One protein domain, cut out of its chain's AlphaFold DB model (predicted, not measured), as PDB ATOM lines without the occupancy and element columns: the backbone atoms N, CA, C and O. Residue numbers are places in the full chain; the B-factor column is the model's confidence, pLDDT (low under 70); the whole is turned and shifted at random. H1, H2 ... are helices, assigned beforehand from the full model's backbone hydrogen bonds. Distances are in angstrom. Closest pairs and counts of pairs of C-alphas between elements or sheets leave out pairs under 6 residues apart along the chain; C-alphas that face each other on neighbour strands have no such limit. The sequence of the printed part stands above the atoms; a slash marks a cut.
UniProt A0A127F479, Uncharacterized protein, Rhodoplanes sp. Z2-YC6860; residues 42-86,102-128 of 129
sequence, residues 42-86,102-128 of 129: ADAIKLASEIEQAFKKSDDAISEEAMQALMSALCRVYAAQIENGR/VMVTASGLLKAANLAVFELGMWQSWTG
ATOM      1  N   ALA A  42      34.014  -6.633  13.379       90.12
ATOM      2  CA  ALA A  42      32.758  -6.499  14.115       90.12
ATOM      3  C   ALA A  42      33.005  -6.529  15.631       90.12
ATOM      4  O   ALA A  42      32.469  -5.691  16.358       90.12
ATOM      5  N   ASP A  43      33.881  -7.428  16.085       93.75
ATOM      6  CA  ASP A  43      34.267  -7.537  17.493       93.75
ATOM      7  C   ASP A  43      34.980  -6.273  17.995       93.75
ATOM      8  O   ASP A  43      34.688  -5.799  19.089       93.75
ATOM      9  N   ALA A  44      35.849  -5.663  17.181       93.38
ATOM     10  CA  ALA A  44      36.530  -4.417  17.530       93.38
ATOM     11  C   ALA A  44      35.556  -3.238  17.706       93.38
ATOM     12  O   ALA A  44      35.697  -2.453  18.645       93.38
ATOM     13  N   ILE A  45      34.543  -3.125  16.839       93.31
ATOM     14  CA  ILE A  45      33.497  -2.096  16.964       93.31
ATOM     15  C   ILE A  45      32.677  -2.322  18.239       93.31
ATOM     16  O   ILE A  45      32.374  -1.369  18.959       93.31
ATOM     17  N   LYS A  46      32.336  -3.580  18.535       94.38
ATOM     18  CA  LYS A  46      31.619  -3.943  19.757       94.38
ATOM     19  C   LYS A  46      32.433  -3.588  21.005       94.38
ATOM     20  O   LYS A  46      31.911  -2.898  21.877       94.38
ATOM     21  N   LEU A  47      33.707  -3.977  21.049       94.81
ATOM     22  CA  LEU A  47      34.614  -3.680  22.159       94.81
ATOM     23  C   LEU A  47      34.752  -2.170  22.396       94.81
ATOM     24  O   LEU A  47      34.684  -1.725  23.538       94.81
ATOM     25  N   ALA A  48      34.887  -1.369  21.335       93.12
ATOM     26  CA  ALA A  48      34.950   0.088  21.464       93.12
ATOM     27  C   ALA A  48      33.692   0.659  22.146       93.12
ATOM     28  O   ALA A  48      33.798   1.494  23.042       93.12
ATOM     29  N   SER A  49      32.501   0.163  21.784       93.00
ATOM     30  CA  SER A  49      31.252   0.578  22.435       93.00
ATOM     31  C   SER A  49      31.181   0.147  23.901       93.00
ATOM     32  O   SER A  49      30.723   0.918  24.744       93.00
ATOM     33  N   GLU A  50      31.643  -1.062  24.225       94.94
ATOM     34  CA  GLU A  50      31.686  -1.566  25.602       94.94
ATOM     35  C   GLU A  50      32.631  -0.733  26.479       94.94
ATOM     36  O   GLU A  50      32.254  -0.364  27.592       94.94
ATOM     37  N   ILE A  51      33.802  -0.352  25.955       94.62
ATOM     38  CA  ILE A  51      34.756   0.533  26.642       94.62
ATOM     39  C   ILE A  51      34.123   1.902  26.912       94.62
ATOM     40  O   ILE A  51      34.165   2.377  28.046       94.62
ATOM     41  N   GLU A  52      33.478   2.526  25.922       91.62
ATOM     42  CA  GLU A  52      32.801   3.819  26.122       91.62
ATOM     43  C   GLU A  52      31.676   3.736  27.165       91.62
ATOM     44  O   GLU A  52      31.468   4.662  27.952       91.62
ATOM     45  N   GLN A  53      30.922   2.634  27.181       92.81
ATOM     46  CA  GLN A  53      29.863   2.417  28.168       92.81
ATOM     47  C   GLN A  53      30.412   2.179  29.574       92.81
ATOM     48  O   GLN A  53      29.796   2.628  30.544       92.81
ATOM     49  N   ALA A  54      31.537   1.476  29.694       92.50
ATOM     50  CA  ALA A  54      32.208   1.258  30.966       92.50
ATOM     51  C   ALA A  54      32.799   2.573  31.500       92.50
ATOM     52  O   ALA A  54      32.558   2.913  32.657       92.50
ATOM     53  N   PHE A  55      33.446   3.367  30.640       90.44
ATOM     54  CA  PHE A  55      34.037   4.659  31.004       90.44
ATOM     55  C   PHE A  55      33.000   5.672  31.513       90.44
ATOM     56  O   PHE A  55      33.242   6.399  32.468       90.44
ATOM     57  N   LYS A  56      31.778   5.662  30.961       91.50
ATOM     58  CA  LYS A  56      30.663   6.482  31.482       91.50
ATOM     59  C   LYS A  56      30.287   6.172  32.935       91.50
ATOM     60  O   LYS A  56      29.591   6.974  33.554       91.50
ATOM     61  N   LYS A  57      30.658   4.996  33.446       92.94
ATOM     62  CA  LYS A  57      30.341   4.542  34.805       92.94
ATOM     63  C   LYS A  57      31.522   4.697  35.762       92.94
ATOM     64  O   LYS A  57      31.291   4.794  36.962       92.94
ATOM     65  N   SER A  58      32.755   4.666  35.256       89.81
ATOM     66  CA  SER A  58      33.976   4.725  36.059       89.81
ATOM     67  C   SER A  58      35.162   5.178  35.210       89.81
ATOM     68  O   SER A  58      35.363   4.663  34.111       89.81
ATOM     69  N   ASP A  59      35.980   6.078  35.756       85.88
ATOM     70  CA  ASP A  59      37.229   6.511  35.122       85.88
ATOM     71  C   ASP A  59      38.285   5.384  35.072       85.88
ATOM     72  O   ASP A  59      39.141   5.385  34.191       85.88
ATOM     73  N   ASP A  60      38.158   4.365  35.934       88.69
ATOM     74  CA  ASP A  60      39.035   3.183  36.013       88.69
ATOM     75  C   ASP A  60      38.500   1.989  35.196       88.69
ATOM     76  O   ASP A  60      38.854   0.831  35.424       88.69
ATOM     77  N   ALA A  61      37.604   2.247  34.239       89.56
ATOM     78  CA  ALA A  61      36.950   1.215  33.431       89.56
ATOM     79  C   ALA A  61      37.910   0.344  32.602       89.56
ATOM     80  O   ALA A  61      37.540  -0.755  32.184       89.56
ATOM     81  N   ILE A  62      39.121   0.833  32.335       92.94
ATOM     82  CA  ILE A  62      40.157   0.128  31.590       92.94
ATOM     83  C   ILE A  62      41.480   0.242  32.342       92.94
ATOM     84  O   ILE A  62      41.871   1.332  32.753       92.94
ATOM     85  N   SER A  63      42.174  -0.884  32.515       94.12
ATOM     86  CA  SER A  63      43.498  -0.865  33.136       94.12
ATOM     87  C   SER A  63      44.515  -0.164  32.233       94.12
ATOM     88  O   SER A  63      44.350  -0.089  31.008       94.12
ATOM     89  N   GLU A  64      45.599   0.322  32.831       94.88
ATOM     90  CA  GLU A  64      46.684   0.960  32.089       94.88
ATOM     91  C   GLU A  64      47.281   0.006  31.041       94.88
ATOM     92  O   GLU A  64      47.477   0.389  29.886       94.88
ATOM     93  N   GLU A  65      47.489  -1.262  31.400       95.94
ATOM     94  CA  GLU A  65      48.065  -2.277  30.515       95.94
ATOM     95  C   GLU A  65      47.160  -2.552  29.309       95.94
ATOM     96  O   GLU A  65      47.639  -2.667  28.177       95.94
ATOM     97  N   ALA A  66      45.842  -2.617  29.528       95.62
ATOM     98  CA  ALA A  66      44.871  -2.799  28.456       95.62
ATOM     99  C   ALA A  66      44.850  -1.588  27.509       95.62
ATOM    100  O   ALA A  66      44.861  -1.762  26.288       95.62
ATOM    101  N   MET A  67      44.894  -0.365  28.051       95.31
ATOM    102  CA  MET A  67      44.979   0.863  27.253       95.31
ATOM    103  C   MET A  67      46.249   0.887  26.390       95.31
ATOM    104  O   MET A  67      46.181   1.132  25.183       95.31
ATOM    105  N   GLN A  68      47.408   0.585  26.980       96.56
ATOM    106  CA  GLN A  68      48.687   0.541  26.270       96.56
ATOM    107  C   GLN A  68      48.685  -0.515  25.154       96.56
ATOM    108  O   GLN A  68      49.134  -0.237  24.036       96.56
ATOM    109  N   ALA A  69      48.143  -1.707  25.422       96.75
ATOM    110  CA  ALA A  69      48.046  -2.781  24.438       96.75
ATOM    111  C   ALA A  69      47.158  -2.393  23.244       96.75
ATOM    112  O   ALA A  69      47.562  -2.574  22.090       96.75
ATOM    113  N   LEU A  70      45.982  -1.809  23.508       95.75
ATOM    114  CA  LEU A  70      45.064  -1.344  22.466       95.75
ATOM    115  C   LEU A  70      45.695  -0.240  21.619       95.75
ATOM    116  O   LEU A  70      45.717  -0.349  20.393       95.75
ATOM    117  N   MET A  71      46.260   0.791  22.251       96.12
ATOM    118  CA  MET A  71      46.883   1.905  21.534       96.12
ATOM    119  C   MET A  71      48.067   1.433  20.684       96.12
ATOM    120  O   MET A  71      48.172   1.811  19.519       96.12
ATOM    121  N   SER A  72      48.914   0.542  21.213       96.25
ATOM    122  CA  SER A  72      50.030  -0.042  20.460       96.25
ATOM    123  C   SER A  72      49.554  -0.797  19.214       96.25
ATOM    124  O   SER A  72      50.089  -0.601  18.118       96.25
ATOM    125  N   ALA A  73      48.520  -1.633  19.356       96.06
ATOM    126  CA  ALA A  73      47.954  -2.387  18.241       96.06
ATOM    127  C   ALA A  73      47.321  -1.462  17.188       96.06
ATOM    128  O   ALA A  73      47.593  -1.616  15.996       96.06
ATOM    129  N   LEU A  74      46.531  -0.475  17.619       95.62
ATOM    130  CA  LEU A  74      45.869   0.478  16.728       95.62
ATOM    131  C   LEU A  74      46.876   1.343  15.966       95.62
ATOM    132  O   LEU A  74      46.724   1.498  14.756       95.62
ATOM    133  N   CYS A  75      47.933   1.839  16.619       95.56
ATOM    134  CA  CYS A  75      49.001   2.584  15.949       95.56
ATOM    135  C   CYS A  75      49.673   1.748  14.851       95.56
ATOM    136  O   CYS A  75      49.819   2.229  13.728       95.56
ATOM    137  N   ARG A  76      50.023   0.485  15.138       95.00
ATOM    138  CA  ARG A  76      50.638  -0.427  14.155       95.00
ATOM    139  C   ARG A  76      49.716  -0.692  12.967       95.00
ATOM    140  O   ARG A  76      50.131  -0.577  11.817       95.00
ATOM    141  N   VAL A  77      48.458  -1.031  13.242       95.19
ATOM    142  CA  VAL A  77      47.470  -1.376  12.212       95.19
ATOM    143  C   VAL A  77      47.097  -0.163  11.360       95.19
ATOM    144  O   VAL A  77      46.944  -0.296  10.147       95.19
ATOM    145  N   TYR A  78      46.950   1.016  11.967       95.12
ATOM    146  CA  TYR A  78      46.663   2.250  11.240       95.12
ATOM    147  C   TYR A  78      47.846   2.657  10.356       95.12
ATOM    148  O   TYR A  78      47.652   2.853   9.159       95.12
ATOM    149  N   ALA A  79      49.068   2.698  10.901       93.56
ATOM    150  CA  ALA A  79      50.267   3.036  10.134       93.56
ATOM    151  C   ALA A  79      50.427   2.126   8.905       93.56
ATOM    152  O   ALA A  79      50.501   2.626   7.783       93.56
ATOM    153  N   ALA A  80      50.331   0.804   9.092       94.75
ATOM    154  CA  ALA A  80      50.415  -0.161   7.997       94.75
ATOM    155  C   ALA A  80      49.310   0.035   6.942       94.75
ATOM    156  O   ALA A  80      49.535  -0.141   5.747       94.75
ATOM    157  N   GLN A  81      48.091   0.401   7.346       93.25
ATOM    158  CA  GLN A  81      47.007   0.668   6.399       93.25
ATOM    159  C   GLN A  81      47.246   1.927   5.561       93.25
ATOM    160  O   GLN A  81      46.968   1.910   4.362       93.25
ATOM    161  N   ILE A  82      47.766   2.990   6.173       92.94
ATOM    162  CA  ILE A  82      48.106   4.231   5.468       92.94
ATOM    163  C   ILE A  82      49.311   4.022   4.540       92.94
ATOM    164  O   ILE A  82      49.312   4.522   3.418       92.94
ATOM    165  N   GLU A  83      50.313   3.245   4.956       89.31
ATOM    166  CA  GLU A  83      51.434   2.827   4.097       89.31
ATOM    167  C   GLU A  83      50.971   1.998   2.894       89.31
ATOM    168  O   GLU A  83      51.458   2.198   1.785       89.31
ATOM    169  N   ASN A  84      49.951   1.157   3.078       93.19
ATOM    170  CA  ASN A  84      49.291   0.413   2.001       93.19
ATOM    171  C   ASN A  84      48.342   1.273   1.137       93.19
ATOM    172  O   ASN A  84      47.588   0.734   0.324       93.19
ATOM    173  N   GLY A  85      48.335   2.597   1.312       91.31
ATOM    174  CA  GLY A  85      47.591   3.535   0.470       91.31
ATOM    175  C   GLY A  85      46.129   3.748   0.859       91.31
ATOM    176  O   GLY A  85      45.388   4.368   0.093       91.31
ATOM    177  N   ARG A  86      45.673   3.271   2.028       90.75
ATOM    178  CA  ARG A  86      44.337   3.644   2.518       90.75
ATOM    179  C   ARG A  86      44.302   5.125   2.888       90.75
ATOM    180  O   ARG A  86      45.263   5.668   3.418       90.75
ATOM    181  N   VAL A 102      42.092  14.635  22.169       92.88
ATOM    182  CA  VAL A 102      42.998  14.325  21.049       92.88
ATOM    183  C   VAL A 102      44.418  14.828  21.327       92.88
ATOM    184  O   VAL A 102      45.375  14.079  21.143       92.88
ATOM    185  N   MET A 103      44.568  16.068  21.801       93.12
ATOM    186  CA  MET A 103      45.880  16.654  22.103       93.12
ATOM    187  C   MET A 103      46.609  15.919  23.235       93.12
ATOM    188  O   MET A 103      47.812  15.668  23.125       93.12
ATOM    189  N   VAL A 104      45.900  15.541  24.303       94.56
ATOM    190  CA  VAL A 104      46.466  14.776  25.426       94.56
ATOM    191  C   VAL A 104      46.928  13.399  24.955       94.56
ATOM    192  O   VAL A 104      48.075  13.022  25.202       94.56
ATOM    193  N   THR A 105      46.085  12.676  24.215       94.50
ATOM    194  CA  THR A 105      46.430  11.350  23.690       94.50
ATOM    195  C   THR A 105      47.605  11.418  22.716       94.50
ATOM    196  O   THR A 105      48.548  10.639  22.846       94.50
ATOM    197  N   ALA A 106      47.607  12.371  21.777       93.31
ATOM    198  CA  ALA A 106      48.707  12.548  20.831       93.31
ATOM    199  C   ALA A 106      50.032  12.866  21.545       93.31
ATOM    200  O   ALA A 106      51.065  12.281  21.222       93.31
ATOM    201  N   SER A 107      49.997  13.731  22.562       92.50
ATOM    202  CA  SER A 107      51.180  14.062  23.368       92.50
ATOM    203  C   SER A 107      51.711  12.846  24.133       92.50
ATOM    204  O   SER A 107      52.921  12.627  24.186       92.50
ATOM    205  N   GLY A 108      50.815  12.022  24.689       94.75
ATOM    206  CA  GLY A 108      51.174  10.766  25.350       94.75
ATOM    207  C   GLY A 108      51.835   9.767  24.398       94.75
ATOM    208  O   GLY A 108      52.862   9.187  24.745       94.75
ATOM    209  N   LEU A 109      51.303   9.621  23.180       95.19
ATOM    210  CA  LEU A 109      51.882   8.760  22.143       95.19
ATOM    211  C   LEU A 109      53.284   9.212  21.722       95.19
ATOM    212  O   LEU A 109      54.192   8.387  21.641       95.19
ATOM    213  N   LEU A 110      53.479  10.513  21.498       93.44
ATOM    214  CA  LEU A 110      54.790  11.069  21.154       93.44
ATOM    215  C   LEU A 110      55.810  10.828  22.268       93.44
ATOM    216  O   LEU A 110      56.907  10.335  22.007       93.44
ATOM    217  N   LYS A 111      55.417  11.080  23.522       92.62
ATOM    218  CA  LYS A 111      56.258  10.797  24.688       92.62
ATOM    219  C   LYS A 111      56.616   9.310  24.784       92.62
ATOM    220  O   LYS A 111      57.773   8.989  25.031       92.62
ATOM    221  N   ALA A 112      55.654   8.411  24.565       93.38
ATOM    222  CA  ALA A 112      55.880   6.966  24.602       93.38
ATOM    223  C   ALA A 112      56.832   6.479  23.494       93.38
ATOM    224  O   ALA A 112      57.571   5.520  23.699       93.38
ATOM    225  N   ALA A 113      56.847   7.155  22.343       90.50
ATOM    226  CA  ALA A 113      57.766   6.879  21.242       90.50
ATOM    227  C   ALA A 113      59.123   7.598  21.370       90.50
ATOM    228  O   ALA A 113      59.959   7.464  20.481       90.50
ATOM    229  N   ASN A 114      59.344   8.357  22.453       89.44
ATOM    230  CA  ASN A 114      60.499   9.241  22.624       89.44
ATOM    231  C   ASN A 114      60.689  10.212  21.439       89.44
ATOM    232  O   ASN A 114      61.808  10.441  20.987       89.44
ATOM    233  N   LEU A 115      59.581  10.754  20.928       87.75
ATOM    234  CA  LEU A 115      59.561  11.723  19.835       87.75
ATOM    235  C   LEU A 115      59.166  13.098  20.351       87.75
ATOM    236  O   LEU A 115      58.227  13.240  21.141       87.75
ATOM    237  N   ALA A 116      59.828  14.133  19.844       81.81
ATOM    238  CA  ALA A 116      59.397  15.499  20.088       81.81
ATOM    239  C   ALA A 116      58.410  15.983  19.014       81.81
ATOM    240  O   ALA A 116      58.487  15.607  17.846       81.81
ATOM    241  N   VAL A 117      57.489  16.882  19.387       73.81
ATOM    242  CA  VAL A 117      56.462  17.423  18.468       73.81
ATOM    243  C   VAL A 117      57.084  18.061  17.215       73.81
ATOM    244  O   VAL A 117      56.531  17.953  16.123       73.81
ATOM    245  N   PHE A 118      58.254  18.692  17.347       76.62
ATOM    246  CA  PHE A 118      58.962  19.308  16.221       76.62
ATOM    247  C   PHE A 118      59.555  18.284  15.237       76.62
ATOM    248  O   PHE A 118      59.665  18.578  14.048       76.62
ATOM    249  N   GLU A 119      59.892  17.075  15.694       74.06
ATOM    250  CA  GLU A 119      60.406  15.998  14.836       74.06
ATOM    251  C   GLU A 119      59.298  15.434  13.945       74.06
ATOM    252  O   GLU A 119      59.537  15.125  12.777       74.06
ATOM    253  N   LEU A 120      58.064  15.386  14.458       76.62
ATOM    254  CA  LEU A 120      56.898  14.989  13.671       76.62
ATOM    255  C   LEU A 120      56.662  15.952  12.498       76.62
ATOM    256  O   LEU A 120      56.500  15.508  11.362       76.62
ATOM    257  N   GLY A 121      56.704  17.265  12.753       73.75
ATOM    258  CA  GLY A 121      56.547  18.274  11.701       73.75
ATOM    259  C   GLY A 121      57.625  18.168  10.613       73.75
ATOM    260  O   GLY A 121      57.330  18.313   9.426       73.75
ATOM    261  N   MET A 122      58.861  17.833  10.997       78.75
ATOM    262  CA  MET A 122      59.951  17.582  10.051       78.75
ATOM    263  C   MET A 122      59.700  16.325   9.206       78.75
ATOM    264  O   MET A 122      59.821  16.377   7.982       78.75
ATOM    265  N   TRP A 123      59.278  15.219   9.820       78.62
ATOM    266  CA  TRP A 123      58.975  13.973   9.112       78.62
ATOM    267  C   TRP A 123      57.805  14.108   8.122       78.62
ATOM    268  O   TRP A 123      57.878  13.606   6.997       78.62
ATOM    269  N   GLN A 124      56.745  14.833   8.488       77.94
ATOM    270  CA  GLN A 124      55.628  15.116   7.576       77.94
ATOM    271  C   GLN A 124      56.085  15.937   6.363       77.94
ATOM    272  O   GLN A 124      55.734  15.617   5.226       77.94
ATOM    273  N   SER A 125      56.981  16.913   6.576       74.88
ATOM    274  CA  SER A 125      57.558  17.708   5.483       74.88
ATOM    275  C   SER A 125      58.366  16.872   4.480       74.88
ATOM    276  O   SER A 125      58.399  17.199   3.295       74.88
ATOM    277  N   TRP A 126      58.983  15.771   4.932       72.12
ATOM    278  CA  TRP A 126      59.764  14.862   4.084       72.12
ATOM    279  C   TRP A 126      58.925  13.783   3.402       72.12
ATOM    280  O   TRP A 126      59.296  13.316   2.329       72.12
ATOM    281  N   THR A 127      57.802  13.376   3.999       76.38
ATOM    282  CA  THR A 127      56.944  12.317   3.440       76.38
ATOM    283  C   THR A 127      55.826  12.840   2.539       76.38
ATOM    284  O   THR A 127      55.134  12.034   1.918       76.38
ATOM    285  N   GLY A 128      55.661  14.165   2.431       63.94
ATOM    286  CA  GLY A 128      54.649  14.788   1.573       63.94
ATOM    287  C   GLY A 128      53.211  14.455   1.983       63.94
ATOM    288  O   GLY A 128      52.322  14.474   1.132       63.94
TER     289      GLY A 128
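What this domain is: This is residues 42 to 86 and 102 to 128 of the 129 residues of an uncharacterized protein of Rhodoplanes sp. Z2-YC6860 (UniProt A0A127F479). Four helices form a loose, open arrangement in which no helix touches another. The long helix H2 lies in the middle; H1, on one side of it, leads into it through a link that folds the chain back, while on the other side H3 lies near H2 and makes a corner with H4. The printed part has 72 residues with four named helices, H1, H2, H3 and H4 in chain order, and no named strand; its class is all helix. It is loose, with a radius of gyration of the C-alphas of 15.0 A, and elongated, spanning 43 by 26 by 18 A.

How they stand to each other: H1, residues 42 to 55, is apart from H2, residues 64 to 83. H3, residues 102 to 112, is near H2, with 6 pairs of C-alphas within 10 A. H4, residues 117 to 127, is close to H3 but not clearly touching it: their closest C-alphas, those of Leu 110 and Val 117, are 7.1 A apart. The lines of H3 and H4 are about perpendicular, at 90 degrees. H1 is apart from H3 and H4, and H2 is apart from H4. In H1, H2, H3 and H4 every O i to N i+4 pair is within hydrogen-bond range.

Where its parts are: H1 is 20.3 A from first to last C-alpha and begins with C-alpha 42 at (32.758, -6.499, 14.115). H2 is 28.5 A long and begins with C-alpha 64 at (46.684, 0.960, 32.089). H3 is 15.3 A long. H4 is 15.9 A long and ends with C-alpha 127 at (56.944, 12.317, 3.440).

The domain as a whole: The two C-alphas farthest apart, those of Lys 57 and Trp 126, are 43.8 A apart. Residues 42 to 49, 55 to 60, 79 to 85 and 121 to 128 stand free. Residues 87 to 101 are not printed, and C-alphas 86 and 102 across this cut are 21.4 A apart. The link from H1 to H2 is short and that from H3 to H4 is tight; the link from H2 to H3 runs across the cut. Mean pLDDT of the printed part is 90.0, and residue 128 is under 70.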